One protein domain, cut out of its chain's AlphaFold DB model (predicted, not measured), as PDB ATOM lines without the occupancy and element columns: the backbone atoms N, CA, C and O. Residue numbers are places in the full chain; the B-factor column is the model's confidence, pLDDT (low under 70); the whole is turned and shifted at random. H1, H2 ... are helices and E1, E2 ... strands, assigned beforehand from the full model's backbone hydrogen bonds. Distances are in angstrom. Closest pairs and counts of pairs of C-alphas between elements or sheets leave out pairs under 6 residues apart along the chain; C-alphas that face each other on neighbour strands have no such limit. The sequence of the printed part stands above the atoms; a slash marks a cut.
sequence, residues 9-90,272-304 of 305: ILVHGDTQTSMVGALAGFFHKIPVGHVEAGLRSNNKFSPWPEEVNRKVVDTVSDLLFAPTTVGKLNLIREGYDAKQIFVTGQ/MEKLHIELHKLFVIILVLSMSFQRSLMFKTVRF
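Overview. This is residues 9 to 90 and 272 to 304 of the 305 residues of the protein "UDP-N-acetylglucosamine 2-epimerase MnaA" of Paenibacillus larvae subsp. larvae (UniProt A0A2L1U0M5). One strongly twisted sheet of six strands makes a wall, with three helices over one face in two layers: H1 and H2 side by side over E1 and E2, and H3 by itself over the E4 edge. At the other edge the hairpin E5 and E6, from the last printed stretch, extends the sheet beyond E1. The 115 printed residues hold three named helices and six named strands, along the chain E1 H1 E2 H2 E3 H3 E4 E5 E6; the sheet's order is E4 E3 E2 E1 E5 E6, mixed. The class is mixed, helices and strands, with 56 residues, under half, in named elements. The whole is compact, with a radius of gyration of the C-alphas of 13.7 A, and rounded, spanning 36 by 32 by 29 A.

Along the chain. Find C-alpha 9 at (12.673, -16.759, -35.741), where strand E1, residues 9 to 12, begins. The other strands are E2, residues 32 to 35; E3, residues 63 to 66; E4, residues 85 to 87; E5, residues 283 to 287, 13.1 A long; and E6, residues 299 to 303, 12.7 A long, ending at C-alpha 303 at (4.047, -13.450, -43.983). Helix H1, residues 16 to 27, runs 16.4 A from C-alpha 16 at (11.737, -21.276, -21.047). H2, residues 50 to 59, measures 14.2 A, and H3, residues 69 to 77, 12.2 A.

Arrangement. Look first at E1 and E2, parallel, where N 33 and O 9 are 2.8 A apart, within hydrogen-bond range. E3 is parallel to E2 (N 34 to O 63, 2.8 A), and E4 to E3 (N 66 to O 86, 2.8 A). On the other side of E1, E5 is parallel to it (N 10 to O 285, 2.9 A), and the hairpin E5 and E6 is antiparallel (N 302 to O 284, 2.9 A). E1, H1, E2, then E2, H2, E3, then E3, H3, E4 are strand-helix-strand units, two parallel neighbour strands with a helix between, each with a right-handed crossover. H1 runs along E1 at a height over the sheet of 8.7 A; C-alphas 11 and 18, the closest, are 5.2 A apart. H1 and H2 touch, the same way at a shallow tilt of 19 degrees, closest at C-alphas 19 and 57, 5.2 A. H3 is on the sheet, over E4 and only just over E3, with 3 C-alphas; C-alphas 69 and 87 come closest to each other, 6.3 A. H2 and H3 are only just apart, closest 8.4 A. In H1 and H3 every O i to N i+4 pair is within hydrogen-bond range; in H2, 5 of 6.

Size, cuts and confidence. The farthest C-alphas, of Phe 45 and His 280, are 40.5 A apart. Residues 91 to 271 are not printed; across this cut C-alphas 90 and 272 are 8.1 A apart. The links E2 to H2 and E5 to E6 are long. Residues 272 to 304 are under 70 in pLDDT; the mean of the printed part is 76.9.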
ATOM      1  N   ILE A   9      13.486 -16.303 -36.869       93.19
ATOM      2  CA  ILE A   9      12.673 -16.759 -35.741       93.19
ATOM      3  C   ILE A   9      12.493 -15.595 -34.775       93.19
ATOM      4  O   ILE A   9      13.472 -15.026 -34.305       93.19
ATOM      5  N   LEU A  10      11.247 -15.264 -34.447       95.88
ATOM      6  CA  LEU A  10      10.936 -14.321 -33.381       95.88
ATOM      7  C   LEU A  10      10.536 -15.073 -32.117       95.88
ATOM      8  O   LEU A  10       9.615 -15.895 -32.130       95.88
ATOM      9  N   VAL A  11      11.205 -14.753 -31.016       95.06
ATOM     10  CA  VAL A  11      10.852 -15.214 -29.671       95.06
ATOM     11  C   VAL A  11      10.484 -14.020 -28.802       95.06
ATOM     12  O   VAL A  11      10.969 -12.914 -29.034       95.06
ATOM     13  N   HIS A  12       9.621 -14.234 -27.812       93.44
ATOM     14  CA  HIS A  12       9.115 -13.157 -26.963       93.44
ATOM     15  C   HIS A  12       9.511 -13.342 -25.499       93.44
ATOM     16  O   HIS A  12       9.184 -14.367 -24.896       93.44
ATOM     17  N   GLY A  13      10.125 -12.323 -24.907       91.56
ATOM     18  CA  GLY A  13      10.403 -12.227 -23.481       91.56
ATOM     19  C   GLY A  13      11.205 -13.400 -22.919       91.56
ATOM     20  O   GLY A  13      12.124 -13.943 -23.524       91.56
ATOM     21  N   ASP A  14      10.842 -13.823 -21.716       92.81
ATOM     22  CA  ASP A  14      11.756 -14.492 -20.790       92.81
ATOM     23  C   ASP A  14      11.340 -15.923 -20.398       92.81
ATOM     24  O   ASP A  14      11.855 -16.508 -19.439       92.81
ATOM     25  N   THR A  15      10.420 -16.530 -21.148       90.75
ATOM     26  CA  THR A  15       9.958 -17.891 -20.853       90.75
ATOM     27  C   THR A  15      11.001 -18.945 -21.237       90.75
ATOM     28  O   THR A  15      11.848 -18.740 -22.111       90.75
ATOM     29  N   GLN A  16      10.906 -20.137 -20.639       92.12
ATOM     30  CA  GLN A  16      11.737 -21.276 -21.047       92.12
ATOM     31  C   GLN A  16      11.507 -21.655 -22.515       92.12
ATOM     32  O   GLN A  16      12.439 -22.063 -23.202       92.12
ATOM     33  N   THR A  17      10.282 -21.486 -23.014       90.88
ATOM     34  CA  THR A  17       9.953 -21.727 -24.419       90.88
ATOM     35  C   THR A  17      10.680 -20.750 -25.335       90.88
ATOM     36  O   THR A  17      11.222 -21.173 -26.352       90.88
ATOM     37  N   SER A  18      10.738 -19.470 -24.961       94.69
ATOM     38  CA  SER A  18      11.483 -18.440 -25.692       94.69
ATOM     39  C   SER A  18      12.969 -18.786 -25.739       94.69
ATOM     40  O   SER A  18      13.562 -18.800 -26.813       94.69
ATOM     41  N   MET A  19      13.540 -19.191 -24.598       97.06
ATOM     42  CA  MET A  19      14.929 -19.652 -24.509       97.06
ATOM     43  C   MET A  19      15.207 -20.856 -25.414       97.06
ATOM     44  O   MET A  19      16.151 -20.833 -26.201       97.06
ATOM     45  N   VAL A  20      14.388 -21.906 -25.337       96.69
ATOM     46  CA  VAL A  20      14.575 -23.112 -26.157       96.69
ATOM     47  C   VAL A  20      14.346 -22.815 -27.642       96.69
ATOM     48  O   VAL A  20      15.086 -23.324 -28.480       96.69
ATOM     49  N   GLY A  21      13.368 -21.971 -27.981       94.94
ATOM     50  CA  GLY A  21      13.106 -21.536 -29.354       94.94
ATOM     51  C   GLY A  21      14.283 -20.766 -29.958       94.94
ATOM     52  O   GLY A  21      14.681 -21.050 -31.086       94.94
ATOM     53  N   ALA A  22      14.884 -19.863 -29.179       96.56
ATOM     54  CA  ALA A  22      16.063 -19.100 -29.573       96.56
ATOM     55  C   ALA A  22      17.281 -20.013 -29.783       96.56
ATOM     56  O   ALA A  22      17.925 -19.970 -30.829       96.56
ATOM     57  N   LEU A  23      17.544 -20.919 -28.832       97.19
ATOM     58  CA  LEU A  23      18.626 -21.903 -28.943       97.19
ATOM     59  C   LEU A  23      18.442 -22.834 -30.147       97.19
ATOM     60  O   LEU A  23      19.412 -23.172 -30.822       97.19
ATOM     61  N   ALA A  24      17.205 -23.233 -30.447       94.88
ATOM     62  CA  ALA A  24      16.922 -24.030 -31.631       94.88
ATOM     63  C   ALA A  24      17.270 -23.268 -32.923       94.88
ATOM     64  O   ALA A  24      17.863 -23.871 -33.819       94.88
ATOM     65  N   GLY A  25      16.964 -21.966 -32.996       94.25
ATOM     66  CA  GLY A  25      17.328 -21.105 -34.127       94.25
ATOM     67  C   GLY A  25      18.840 -21.006 -34.294       94.25
ATOM     68  O   GLY A  25      19.368 -21.320 -35.363       94.25
ATOM     69  N   PHE A  26      19.539 -20.732 -33.192       96.19
ATOM     70  CA  PHE A  26      20.999 -20.712 -33.128       96.19
ATOM     71  C   PHE A  26      21.637 -22.015 -33.638       96.19
ATOM     72  O   PHE A  26      22.500 -21.982 -34.516       96.19
ATOM     73  N   PHE A  27      21.186 -23.181 -33.158       95.81
ATOM     74  CA  PHE A  27      21.745 -24.471 -33.585       95.81
ATOM     75  C   PHE A  27      21.495 -24.788 -35.063       95.81
ATOM     76  O   PHE A  27      22.298 -25.489 -35.678       95.81
ATOM     77  N   HIS A  28      20.422 -24.253 -35.650       93.75
ATOM     78  CA  HIS A  28      20.134 -24.388 -37.080       93.75
ATOM     79  C   HIS A  28      20.729 -23.252 -37.925       93.75
ATOM     80  O   HIS A  28      20.533 -23.249 -39.139       93.75
ATOM     81  N   LYS A  29      21.480 -22.320 -37.316       94.88
ATOM     82  CA  LYS A  29      22.046 -21.126 -37.968       94.88
ATOM     83  C   LYS A  29      20.982 -20.263 -38.656       94.88
ATOM     84  O   LYS A  29      21.216 -19.726 -39.736       94.88
ATOM     85  N   ILE A  30      19.811 -20.168 -38.036       95.00
ATOM     86  CA  ILE A  30      18.713 -19.312 -38.480       95.00
ATOM     87  C   ILE A  30      18.729 -18.057 -37.604       95.00
ATOM     88  O   ILE A  30      18.773 -18.218 -36.382       95.00
ATOM     89  N   PRO A  31      18.665 -16.846 -38.190       96.31
ATOM     90  CA  PRO A  31      18.613 -15.615 -37.418       96.31
ATOM     91  C   PRO A  31      17.491 -15.613 -36.376       96.31
ATOM     92  O   PRO A  31      16.387 -16.115 -36.632       96.31
ATOM     93  N   VAL A  32      17.752 -15.011 -35.217       97.31
ATOM     94  CA  VAL A  32      16.793 -14.891 -34.115       97.31
ATOM     95  C   VAL A  32      16.572 -13.424 -33.760       97.31
ATOM     96  O   VAL A  32      17.516 -12.663 -33.570       97.31
ATOM     97  N   GLY A  33      15.311 -13.017 -33.645       97.69
ATOM     98  CA  GLY A  33      14.927 -11.729 -33.083       97.69
ATOM     99  C   GLY A  33      14.230 -11.901 -31.739       97.69
ATOM    100  O   GLY A  33      13.284 -12.681 -31.615       97.69
ATOM    101  N   HIS A  34      14.673 -11.149 -30.738       98.00
ATOM    102  CA  HIS A  34      14.098 -11.164 -29.400       98.00
ATOM    103  C   HIS A  34      13.184  -9.960 -29.190       98.00
ATOM    104  O   HIS A  34      13.637  -8.818 -29.100       98.00
ATOM    105  N   VAL A  35      11.883 -10.226 -29.127       95.75
ATOM    106  CA  VAL A  35      10.857  -9.251 -28.743       95.75
ATOM    107  C   VAL A  35      10.842  -9.122 -27.222       95.75
ATOM    108  O   VAL A  35      10.842 -10.143 -26.542       95.75
ATOM    109  N   GLU A  36      10.797  -7.895 -26.698       92.75
ATOM    110  CA  GLU A  36      10.928  -7.587 -25.259       92.75
ATOM    111  C   GLU A  36      12.355  -7.821 -24.707       92.75
ATOM    112  O   GLU A  36      12.566  -8.282 -23.583       92.75
ATOM    113  N   ALA A  37      13.372  -7.479 -25.501       96.31
ATOM    114  CA  ALA A  37      14.773  -7.648 -25.125       96.31
ATOM    115  C   ALA A  37      15.243  -6.639 -24.054       96.31
ATOM    116  O   ALA A  37      14.776  -5.500 -23.973       96.31
ATOM    117  N   GLY A  38      16.247  -7.026 -23.259       94.69
ATOM    118  CA  GLY A  38      16.991  -6.090 -22.401       94.69
ATOM    119  C   GLY A  38      16.382  -5.736 -21.035       94.69
ATOM    120  O   GLY A  38      17.005  -4.983 -20.280       94.69
ATOM    121  N   LEU A  39      15.223  -6.283 -20.658       92.50
ATOM    122  CA  LEU A  39      14.726  -6.182 -19.274       92.50
ATOM    123  C   LEU A  39      15.687  -6.893 -18.311       92.50
ATOM    124  O   LEU A  39      16.177  -7.976 -18.636       92.50
ATOM    125  N   ARG A  40      15.977  -6.304 -17.144       92.19
ATOM    126  CA  ARG A  40      16.923  -6.864 -16.160       92.19
ATOM    127  C   ARG A  40      16.468  -6.601 -14.734       92.19
ATOM    128  O   ARG A  40      16.199  -5.463 -14.365       92.19
ATOM    129  N   SER A  41      16.491  -7.648 -13.921       86.44
ATOM    130  CA  SER A  41      16.472  -7.548 -12.456       86.44
ATOM    131  C   SER A  41      17.884  -7.526 -11.856       86.44
ATOM    132  O   SER A  41      18.065  -7.111 -10.712       86.44
ATOM    133  N   ASN A  42      18.892  -7.992 -12.609       88.44
ATOM    134  CA  ASN A  42      20.254  -8.262 -12.137       88.44
ATOM    135  C   ASN A  42      20.330  -9.307 -11.006       88.44
ATOM    136  O   ASN A  42      21.367  -9.446 -10.354       88.44
ATOM    137  N   ASN A  43      19.264 -10.086 -10.797       87.12
ATOM    138  CA  ASN A  43      19.220 -11.175  -9.833       87.12
ATOM    139  C   ASN A  43      18.770 -12.472 -10.513       87.12
ATOM    140  O   ASN A  43      17.591 -12.685 -10.781       87.12
ATOM    141  N   LYS A  44      19.709 -13.401 -10.722       91.25
ATOM    142  CA  LYS A  44      19.438 -14.685 -11.396       91.25
ATOM    143  C   LYS A  44      18.390 -15.570 -10.701       91.25
ATOM    144  O   LYS A  44      17.950 -16.555 -11.289       91.25
ATOM    145  N   PHE A  45      18.045 -15.266  -9.450       86.44
ATOM    146  CA  PHE A  45      17.047 -15.986  -8.665       86.44
ATOM    147  C   PHE A  45      15.740 -15.198  -8.469       86.44
ATOM    148  O   PHE A  45      14.859 -15.683  -7.767       86.44
ATOM    149  N   SER A  46      15.594 -14.008  -9.062       76.75
ATOM    150  CA  SER A  46      14.369 -13.211  -8.945       76.75
ATOM    151  C   SER A  46      14.226 -12.211 -10.098       76.75
ATOM    152  O   SER A  46      14.902 -11.185 -10.065       76.75
ATOM    153  N   PRO A  47      13.318 -12.438 -11.065       78.69
ATOM    154  CA  PRO A  47      12.437 -13.604 -11.192       78.69
ATOM    155  C   PRO A  47      13.194 -14.871 -11.635       78.69
ATOM    156  O   PRO A  47      14.116 -14.807 -12.454       78.69
ATOM    157  N   TRP A  48      12.812 -16.027 -11.076       82.06
ATOM    158  CA  TRP A  48      13.386 -17.328 -11.425       82.06
ATOM    159  C   TRP A  48      12.372 -18.221 -12.156       82.06
ATOM    160  O   TRP A  48      11.313 -18.505 -11.586       82.06
ATOM    161  N   PRO A  49      12.723 -18.777 -13.338       90.56
ATOM    162  CA  PRO A  49      14.027 -18.744 -14.029       90.56
ATOM    163  C   PRO A  49      14.211 -17.593 -15.046       90.56
ATOM    164  O   PRO A  49      15.165 -17.597 -15.826       90.56
ATOM    165  N   GLU A  50      13.295 -16.631 -15.085       90.56
ATOM    166  CA  GLU A  50      13.133 -15.685 -16.190       90.56
ATOM    167  C   GLU A  50      14.336 -14.743 -16.386       90.56
ATOM    168  O   GLU A  50      14.675 -14.410 -17.522       90.56
ATOM    169  N   GLU A  51      15.032 -14.317 -15.323       92.62
ATOM    170  CA  GLU A  51      16.261 -13.508 -15.465       92.62
ATOM    171  C   GLU A  51      17.351 -14.245 -16.256       92.62
ATOM    172  O   GLU A  51      18.048 -13.647 -17.074       92.62
ATOM    173  N   VAL A  52      17.505 -15.554 -16.049       95.81
ATOM    174  CA  VAL A  52      18.508 -16.337 -16.784       95.81
ATOM    175  C   VAL A  52      18.047 -16.570 -18.217       95.81
ATOM    176  O   VAL A  52      18.826 -16.359 -19.146       95.81
ATOM    177  N   ASN A  53      16.780 -16.950 -18.403       97.06
ATOM    178  CA  ASN A  53      16.225 -17.234 -19.723       97.06
ATOM    179  C   ASN A  53      16.418 -16.056 -20.684       97.06
ATOM    180  O   ASN A  53      16.964 -16.248 -21.766       97.06
ATOM    181  N   ARG A  54      16.037 -14.835 -20.281       96.75
ATOM    182  CA  ARG A  54      16.148 -13.650 -21.151       96.75
ATOM    183  C   ARG A  54      17.590 -13.349 -21.551       96.75
ATOM    184  O   ARG A  54      17.834 -13.007 -22.697       96.75
ATOM    185  N   LYS A  55      18.558 -13.547 -20.646       97.31
ATOM    186  CA  LYS A  55      19.981 -13.338 -20.952       97.31
ATOM    187  C   LYS A  55      20.513 -14.379 -21.932       97.31
ATOM    188  O   LYS A  55      21.310 -14.034 -22.800       97.31
ATOM    189  N   VAL A  56      20.063 -15.631 -21.824       97.88
ATOM    190  CA  VAL A  56      20.383 -16.679 -22.809       97.88
ATOM    191  C   VAL A  56      19.778 -16.339 -24.169       97.88
ATOM    192  O   VAL A  56      20.479 -16.441 -25.170       97.88
ATOM    193  N   VAL A  57      18.514 -15.900 -24.206       98.12
ATOM    194  CA  VAL A  57      17.846 -15.476 -25.447       98.12
ATOM    195  C   VAL A  57      18.583 -14.303 -26.091       98.12
ATOM    196  O   VAL A  57      18.917 -14.386 -27.269       98.12
ATOM    197  N   ASP A  58      18.882 -13.252 -25.321       98.06
ATOM    198  CA  ASP A  58      19.612 -12.072 -25.799       98.06
ATOM    199  C   ASP A  58      20.957 -12.475 -26.423       98.06
ATOM    200  O   ASP A  58      21.294 -12.017 -27.510       98.06
ATOM    201  N   THR A  59      21.683 -13.400 -25.785       97.88
ATOM    202  CA  THR A  59      23.016 -13.848 -26.229       97.88
ATOM    203  C   THR A  59      22.998 -14.493 -27.615       97.88
ATOM    204  O   THR A  59      23.978 -14.394 -28.349       97.88
ATOM    205  N   VAL A  60      21.915 -15.187 -27.966       97.44
ATOM    206  CA  VAL A  60      21.809 -15.928 -29.232       97.44
ATOM    207  C   VAL A  60      20.949 -15.216 -30.276       97.44
ATOM    208  O   VAL A  60      20.634 -15.815 -31.302       97.44
ATOM    209  N   SER A  61      20.551 -13.969 -30.011       97.69
ATOM    210  CA  SER A  61      19.700 -13.174 -30.898       97.69
ATOM    211  C   SER A  61      20.517 -12.199 -31.738       97.69
ATOM    212  O   SER A  61      21.416 -11.539 -31.234       97.69
ATOM    213  N   ASP A  62      20.158 -12.080 -33.014       97.62
ATOM    214  CA  ASP A  62      20.754 -11.160 -33.987       97.62
ATOM    215  C   ASP A  62      20.063  -9.789 -33.989       97.62
ATOM    216  O   ASP A  62      20.648  -8.784 -34.393       97.62
ATOM    217  N   LEU A  63      18.792  -9.752 -33.570       98.00
ATOM    218  CA  LEU A  63      17.978  -8.543 -33.461       98.00
ATOM    219  C   LEU A  63      17.371  -8.466 -32.059       98.00
ATOM    220  O   LEU A  63      16.767  -9.423 -31.576       98.00
ATOM    221  N   LEU A  64      17.495  -7.311 -31.413       98.06
ATOM    222  CA  LEU A  64      17.041  -7.073 -30.046       98.06
ATOM    223  C   LEU A  64      16.023  -5.929 -30.055       98.06
ATOM    224  O   LEU A  64      16.383  -4.765 -30.238       98.06
ATOM    225  N   PHE A  65      14.746  -6.255 -29.859       97.06
ATOM    226  CA  PHE A  65      13.655  -5.282 -29.809       97.06
ATOM    227  C   PHE A  65      13.368  -4.929 -28.349       97.06
ATOM    228  O   PHE A  65      12.607  -5.608 -27.654       97.06
ATOM    229  N   ALA A  66      14.048  -3.892 -27.863       94.38
ATOM    230  CA  ALA A  66      13.919  -3.408 -26.500       94.38
ATOM    231  C   ALA A  66      12.664  -2.526 -26.354       94.38
ATOM    232  O   ALA A  66      12.470  -1.600 -27.146       94.38
ATOM    233  N   PRO A  67      11.833  -2.729 -25.317       89.12
ATOM    234  CA  PRO A  67      10.609  -1.949 -25.147       89.12
ATOM    235  C   PRO A  67      10.889  -0.503 -24.720       89.12
ATOM    236  O   PRO A  67      10.123   0.405 -25.039       89.12
ATOM    237  N   THR A  68      12.000  -0.271 -24.017       88.06
ATOM    238  CA  THR A  68      12.377   1.037 -23.471       88.06
ATOM    239  C   THR A  68      13.845   1.353 -23.745       88.06
ATOM    240  O   THR A  68      14.681   0.475 -23.992       88.06
ATOM    241  N   THR A  69      14.197   2.636 -23.631       90.50
ATOM    242  CA  THR A  69      15.595   3.088 -23.666       90.50
ATOM    243  C   THR A  69      16.422   2.458 -22.543       90.50
ATOM    244  O   THR A  69      17.606   2.195 -22.739       90.50
ATOM    245  N   VAL A  70      15.820   2.162 -21.387       90.00
ATOM    246  CA  VAL A  70      16.503   1.472 -20.281       90.00
ATOM    247  C   VAL A  70      16.882   0.051 -20.689       90.00
ATOM    248  O   VAL A  70      18.039  -0.326 -20.509       90.00
ATOM    249  N   GLY A  71      15.967  -0.697 -21.316       92.19
ATOM    250  CA  GLY A  71      16.267  -2.022 -21.865       92.19
ATOM    251  C   GLY A  71      17.426  -1.986 -22.866       92.19
ATOM    252  O   GLY A  71      18.371  -2.770 -22.765       92.19
ATOM    253  N   LYS A  72      17.434  -0.993 -23.766       95.12
ATOM    254  CA  LYS A  72      18.565  -0.758 -24.681       95.12
ATOM    255  C   LYS A  72      19.871  -0.463 -23.941       95.12
ATOM    256  O   LYS A  72      20.910  -1.009 -24.301       95.12
ATOM    257  N   LEU A  73      19.844   0.383 -22.914       95.12
ATOM    258  CA  LEU A  73      21.035   0.710 -22.128       95.12
ATOM    259  C   LEU A  73      21.564  -0.499 -21.351       95.12
ATOM    260  O   LEU A  73      22.778  -0.648 -21.243       95.12
ATOM    261  N   ASN A  74      20.692  -1.372 -20.845       96.12
ATOM    262  CA  ASN A  74      21.108  -2.621 -20.207       96.12
ATOM    263  C   ASN A  74      21.892  -3.503 -21.186       96.12
ATOM    264  O   ASN A  74      22.985  -3.952 -20.852       96.12
ATOM    265  N   LEU A  75      21.388  -3.676 -22.411       97.62
ATOM    266  CA  LEU A  75      22.072  -4.428 -23.468       97.62
ATOM    267  C   LEU A  75      23.412  -3.773 -23.851       97.62
ATOM    268  O   LEU A  75      24.441  -4.438 -23.898       97.62
ATOM    269  N   ILE A  76      23.457  -2.452 -24.035       97.62
ATOM    270  CA  ILE A  76      24.722  -1.755 -24.334       97.62
ATOM    271  C   ILE A  76      25.762  -1.982 -23.223       97.62
ATOM    272  O   ILE A  76      26.925  -2.251 -23.518       97.62
ATOM    273  N   ARG A  77      25.359  -1.918 -21.945       97.00
ATOM    274  CA  ARG A  77      26.261  -2.181 -20.806       97.00
ATOM    275  C   ARG A  77      26.778  -3.618 -20.774       97.00
ATOM    276  O   ARG A  77      27.879  -3.847 -20.287       97.00
ATOM    277  N   GLU A  78      25.997  -4.572 -21.272       96.94
ATOM    278  CA  GLU A  78      26.393  -5.979 -21.387       96.94
ATOM    279  C   GLU A  78      27.267  -6.266 -22.625       96.94
ATOM    280  O   GLU A  78      27.749  -7.384 -22.776       96.94
ATOM    281  N   GLY A  79      27.528  -5.261 -23.470       97.06
ATOM    282  CA  GLY A  79      28.469  -5.348 -24.590       97.06
ATOM    283  C   GLY A  79      27.835  -5.653 -25.950       97.06
ATOM    284  O   GLY A  79      28.562  -5.898 -26.912       97.06
ATOM    285  N   TYR A  80      26.506  -5.625 -26.058       97.38
ATOM    286  CA  TYR A  80      25.811  -5.805 -27.334       97.38
ATOM    287  C   TYR A  80      26.015  -4.580 -28.249       97.38
ATOM    288  O   TYR A  80      25.888  -3.437 -27.807       97.38
ATOM    289  N   ASP A  81      26.296  -4.808 -29.541       96.44
ATOM    290  CA  ASP A  81      26.371  -3.745 -30.560       96.44
ATOM    291  C   ASP A  81      25.061  -2.930 -30.601       96.44
ATOM    292  O   ASP A  81      23.963  -3.476 -30.640       96.44
ATOM    293  N   ALA A  82      25.156  -1.602 -30.627       95.06
ATOM    294  CA  ALA A  82      23.994  -0.725 -30.722       95.06
ATOM    295  C   ALA A  82      23.195  -0.907 -32.026       95.06
ATOM    296  O   ALA A  82      22.011  -0.571 -32.052       95.06
ATOM    297  N   LYS A  83      23.815  -1.430 -33.096       95.44
ATOM    298  CA  LYS A  83      23.178  -1.645 -34.407       95.44
ATOM    299  C   LYS A  83      22.154  -2.780 -34.424       95.44
ATOM    300  O   LYS A  83      21.265  -2.755 -35.267       95.44
ATOM    301  N   GLN A  84      22.266  -3.743 -33.510       95.56
ATOM    302  CA  GLN A  84      21.286  -4.828 -33.351       95.56
ATOM    303  C   GLN A  84      20.146  -4.455 -32.389       95.56
ATOM    304  O   GLN A  84      19.204  -5.230 -32.255       95.56
ATOM    305  N   ILE A  85      20.203  -3.291 -31.722       97.00
ATOM    306  CA  ILE A  85      19.243  -2.910 -30.676       97.00
ATOM    307  C   ILE A  85      18.298  -1.805 -31.152       97.00
ATOM    308  O   ILE A  85      18.689  -0.643 -31.333       97.00
ATOM    309  N   PHE A  86      17.018  -2.148 -31.219       96.00
ATOM    310  CA  PHE A  86      15.927  -1.273 -31.626       96.00
ATOM    311  C   PHE A  86      15.050  -0.973 -30.413       96.00
ATOM    312  O   PHE A  86      14.634  -1.894 -29.720       96.00
ATOM    313  N   VAL A  87      14.780   0.306 -30.142       92.94
ATOM    314  CA  VAL A  87      13.769   0.683 -29.141       92.94
ATOM    315  C   VAL A  87      12.429   0.719 -29.856       92.94
ATOM    316  O   VAL A  87      12.263   1.514 -30.775       92.94
ATOM    317  N   THR A  88      11.510  -0.167 -29.482       87.50
ATOM    318  CA  THR A  88      10.279  -0.411 -30.252       87.50
ATOM    319  C   THR A  88       8.997  -0.041 -29.527       87.50
ATOM    320  O   THR A  88       7.932  -0.089 -30.133       87.50
ATOM    321  N   GLY A  89       9.075   0.280 -28.237       85.69
ATOM    322  CA  GLY A  89       7.890   0.244 -27.391       85.69
ATOM    323  C   GLY A  89       7.487  -1.187 -27.047       85.69
ATOM    324  O   GLY A  89       8.114  -2.161 -27.477       85.69
ATOM    325  N   GLN A  90       6.443  -1.300 -26.233       83.44
ATOM    326  CA  GLN A  90       5.976  -2.571 -25.700       83.44
ATOM    327  C   GLN A  90       4.719  -3.057 -26.428       83.44
ATOM    328  O   GLN A  90       3.702  -2.367 -26.446       83.44
ATOM    329  N   MET A 272       5.891   5.119 -27.564       38.62
ATOM    330  CA  MET A 272       4.894   4.864 -28.613       38.62
ATOM    331  C   MET A 272       5.419   5.367 -29.968       38.62
ATOM    332  O   MET A 272       4.728   6.092 -30.685       38.62
ATOM    333  N   GLU A 273       6.670   5.063 -30.318       33.19
ATOM    334  CA  GLU A 273       7.141   5.322 -31.681       33.19
ATOM    335  C   GLU A 273       6.660   4.177 -32.569       33.19
ATOM    336  O   GLU A 273       7.123   3.044 -32.455       33.19
ATOM    337  N   LYS A 274       5.692   4.475 -33.446       31.77
ATOM    338  CA  LYS A 274       5.237   3.546 -34.485       31.77
ATOM    339  C   LYS A 274       6.441   3.077 -35.292       31.77
ATOM    340  O   LYS A 274       7.009   3.832 -36.079       31.77
ATOM    341  N   LEU A 275       6.795   1.815 -35.116       35.72
ATOM    342  CA  LEU A 275       7.846   1.178 -35.879       35.72
ATOM    343  C   LEU A 275       7.333   0.908 -37.302       35.72
ATOM    344  O   LEU A 275       6.529   0.006 -37.526       35.72
ATOM    345  N   HIS A 276       7.802   1.680 -38.279       28.91
ATOM    346  CA  HIS A 276       7.763   1.270 -39.683       28.91
ATOM    347  C   HIS A 276       8.959   0.342 -39.935       28.91
ATOM    348  O   HIS A 276      10.006   0.789 -40.399       28.91
ATOM    349  N   ILE A 277       8.836  -0.950 -39.601       36.94
ATOM    350  CA  ILE A 277       9.734  -1.958 -40.187       36.94
ATOM    351  C   ILE A 277       9.073  -2.474 -41.462       36.94
ATOM    352  O   ILE A 277       8.085  -3.205 -41.413       36.94
ATOM    353  N   GLU A 278       9.638  -2.113 -42.609       30.05
ATOM    354  CA  GLU A 278       9.313  -2.724 -43.898       30.05
ATOM    355  C   GLU A 278       9.875  -4.159 -43.959       30.05
ATOM    356  O   GLU A 278      10.918  -4.425 -44.549       30.05
ATOM    357  N   LEU A 279       9.177  -5.124 -43.349       40.06
ATOM    358  CA  LEU A 279       9.475  -6.563 -43.457       40.06
ATOM    359  C   LEU A 279       8.951  -7.167 -44.775       40.06
ATOM    360  O   LEU A 279       8.515  -8.310 -44.795       40.06
ATOM    361  N   HIS A 280       8.984  -6.436 -45.892       34.94
ATOM    362  CA  HIS A 280       8.193  -6.737 -47.100       34.94
ATOM    363  C   HIS A 280       8.468  -8.085 -47.810       34.94
ATOM    364  O   HIS A 280       7.838  -8.366 -48.828       34.94
ATOM    365  N   LYS A 281       9.388  -8.940 -47.328       36.94
ATOM    366  CA  LYS A 281       9.687 -10.253 -47.943       36.94
ATOM    367  C   LYS A 281      10.093 -11.391 -46.990       36.94
ATOM    368  O   LYS A 281      10.487 -12.438 -47.496       36.94
ATOM    369  N   LEU A 282      10.025 -11.242 -45.661       42.25
ATOM    370  CA  LEU A 282      10.504 -12.297 -44.746       42.25
ATOM    371  C   LEU A 282       9.417 -13.315 -44.372       42.25
ATOM    372  O   LEU A 282       8.300 -12.944 -43.998       42.25
ATOM    373  N   PHE A 283       9.774 -14.603 -44.393       40.84
ATOM    374  CA  PHE A 283       9.004 -15.646 -43.724       40.84
ATOM    375  C   PHE A 283       9.402 -15.698 -42.246       40.84
ATOM    376  O   PHE A 283      10.485 -16.169 -41.891       40.84
ATOM    377  N   VAL A 284       8.518 -15.194 -41.382       47.44
ATOM    378  CA  VAL A 284       8.775 -15.069 -39.945       47.44
ATOM    379  C   VAL A 284       7.931 -16.079 -39.180       47.44
ATOM    380  O   VAL A 284       6.704 -16.106 -39.303       47.44
ATOM    381  N   ILE A 285       8.580 -16.896 -38.352       47.53
ATOM    382  CA  ILE A 285       7.885 -17.711 -37.352       47.53
ATOM    383  C   ILE A 285       7.938 -16.960 -36.030       47.53
ATOM    384  O   ILE A 285       9.023 -16.734 -35.498       47.53
ATOM    385  N   ILE A 286       6.770 -16.600 -35.492       50.66
ATOM    386  CA  ILE A 286       6.664 -16.026 -34.151       50.66
ATOM    387  C   ILE A 286       6.265 -17.129 -33.180       50.66
ATOM    388  O   ILE A 286       5.219 -17.770 -33.323       50.66
ATOM    389  N   LEU A 287       7.109 -17.339 -32.177       44.16
ATOM    390  CA  LEU A 287       6.860 -18.244 -31.068       44.16
ATOM    391  C   LEU A 287       6.351 -17.412 -29.883       44.16
ATOM    392  O   LEU A 287       7.133 -16.839 -29.128       44.16
ATOM    393  N   VAL A 288       5.022 -17.316 -29.745       36.69
ATOM    394  CA  VAL A 288       4.361 -16.637 -28.614       36.69
ATOM    395  C   VAL A 288       3.629 -17.669 -27.771       36.69
ATOM    396  O   VAL A 288       2.675 -18.292 -28.232       36.69
ATOM    397  N   LEU A 289       4.040 -17.817 -26.514       35.91
ATOM    398  CA  LEU A 289       3.271 -18.523 -25.492       35.91
ATOM    399  C   LEU A 289       3.252 -17.659 -24.230       35.91
ATOM    400  O   LEU A 289       4.208 -17.663 -23.458       35.91
ATOM    401  N   SER A 290       2.168 -16.903 -24.029       30.44
ATOM    402  CA  SER A 290       1.897 -16.280 -22.731       30.44
ATOM    403  C   SER A 290       1.385 -17.348 -21.757       30.44
ATOM    404  O   SER A 290       0.706 -18.302 -22.152       30.44
ATOM    405  N   MET A 291       1.692 -17.199 -20.465       30.83
ATOM    406  CA  MET A 291       1.308 -18.154 -19.413       30.83
ATOM    407  C   MET A 291      -0.213 -18.392 -19.295       30.83
ATOM    408  O   MET A 291      -0.628 -19.373 -18.680       30.83
ATOM    409  N   SER A 292      -1.056 -17.557 -19.911       31.11
ATOM    410  CA  SER A 292      -2.513 -17.733 -19.973       31.11
ATOM    411  C   SER A 292      -2.978 -18.738 -21.046       31.11
ATOM    412  O   SER A 292      -4.081 -19.280 -20.939       31.11
ATOM    413  N   PHE A 293      -2.133 -19.095 -22.021       28.77
ATOM    414  CA  PHE A 293      -2.448 -20.042 -23.100       28.77
ATOM    415  C   PHE A 293      -1.831 -21.427 -22.860       28.77
ATOM    416  O   PHE A 293      -0.956 -21.902 -23.577       28.77
ATOM    417  N   GLN A 294      -2.317 -22.138 -21.843       27.95
ATOM    418  CA  GLN A 294      -1.838 -23.488 -21.519       27.95
ATOM    419  C   GLN A 294      -2.398 -24.609 -22.429       27.95
ATOM    420  O   GLN A 294      -2.609 -25.731 -21.969       27.95
ATOM    421  N   ARG A 295      -2.649 -24.345 -23.718       24.91
ATOM    422  CA  ARG A 295      -2.960 -25.390 -24.710       24.91
ATOM    423  C   ARG A 295      -2.359 -25.045 -26.077       24.91
ATOM    424  O   ARG A 295      -2.762 -24.070 -26.694       24.91
ATOM    425  N   SER A 296      -1.478 -25.933 -26.547       24.11
ATOM    426  CA  SER A 296      -0.816 -25.962 -27.863       24.11
ATOM    427  C   SER A 296       0.385 -25.028 -28.049       24.11
ATOM    428  O   SER A 296       0.272 -23.812 -27.955       24.11
ATOM    429  N   LEU A 297       1.523 -25.621 -28.423       30.67
ATOM    430  CA  LEU A 297       2.648 -24.944 -29.070       30.67
ATOM    431  C   LEU A 297       2.119 -24.352 -30.391       30.67
ATOM    432  O   LEU A 297       1.977 -25.069 -31.378       30.67
ATOM    433  N   MET A 298       1.700 -23.086 -30.403       30.11
ATOM    434  CA  MET A 298       1.280 -22.423 -31.639       30.11
ATOM    435  C   MET A 298       2.500 -21.779 -32.292       30.11
ATOM    436  O   MET A 298       2.950 -20.715 -31.882       30.11
ATOM    437  N   PHE A 299       3.012 -22.417 -33.341       36.03
ATOM    438  CA  PHE A 299       3.815 -21.721 -34.337       36.03
ATOM    439  C   PHE A 299       2.859 -20.854 -35.153       36.03
ATOM    440  O   PHE A 299       2.020 -21.382 -35.885       36.03
ATOM    441  N   LYS A 300       2.930 -19.528 -35.006       36.06
ATOM    442  CA  LYS A 300       2.230 -18.628 -35.925       36.06
ATOM    443  C   LYS A 300       3.211 -18.161 -36.987       36.06
ATOM    444  O   LYS A 300       4.160 -17.434 -36.707       36.06
ATOM    445  N   THR A 301       2.954 -18.598 -38.211       36.34
ATOM    446  CA  THR A 301       3.634 -18.126 -39.410       36.34
ATOM    447  C   THR A 301       3.066 -16.767 -39.792       36.34
ATOM    448  O   THR A 301       1.865 -16.645 -40.043       36.34
ATOM    449  N   VAL A 302       3.911 -15.743 -39.852       37.62
ATOM    450  CA  VAL A 302       3.532 -14.413 -40.332       37.62
ATOM    451  C   VAL A 302       4.292 -14.149 -41.627       37.62
ATOM    452  O   VAL A 302       5.518 -14.071 -41.647       37.62
ATOM    453  N   ARG A 303       3.546 -14.030 -42.733       30.38
ATOM    454  CA  ARG A 303       4.047 -13.450 -43.983       30.38
ATOM    455  C   ARG A 303       3.722 -11.966 -43.960       30.38
ATOM    456  O   ARG A 303       2.554 -11.598 -44.074       30.38
ATOM    457  N   PHE A 304       4.739 -11.132 -43.827       32.44
ATOM    458  CA  PHE A 304       4.605  -9.706 -44.089       32.44
ATOM    459  C   PHE A 304       4.516  -9.527 -45.620       32.44
ATOM    460  O   PHE A 304       5.392 -10.001 -46.344       32.44
TER     461      PHE A 304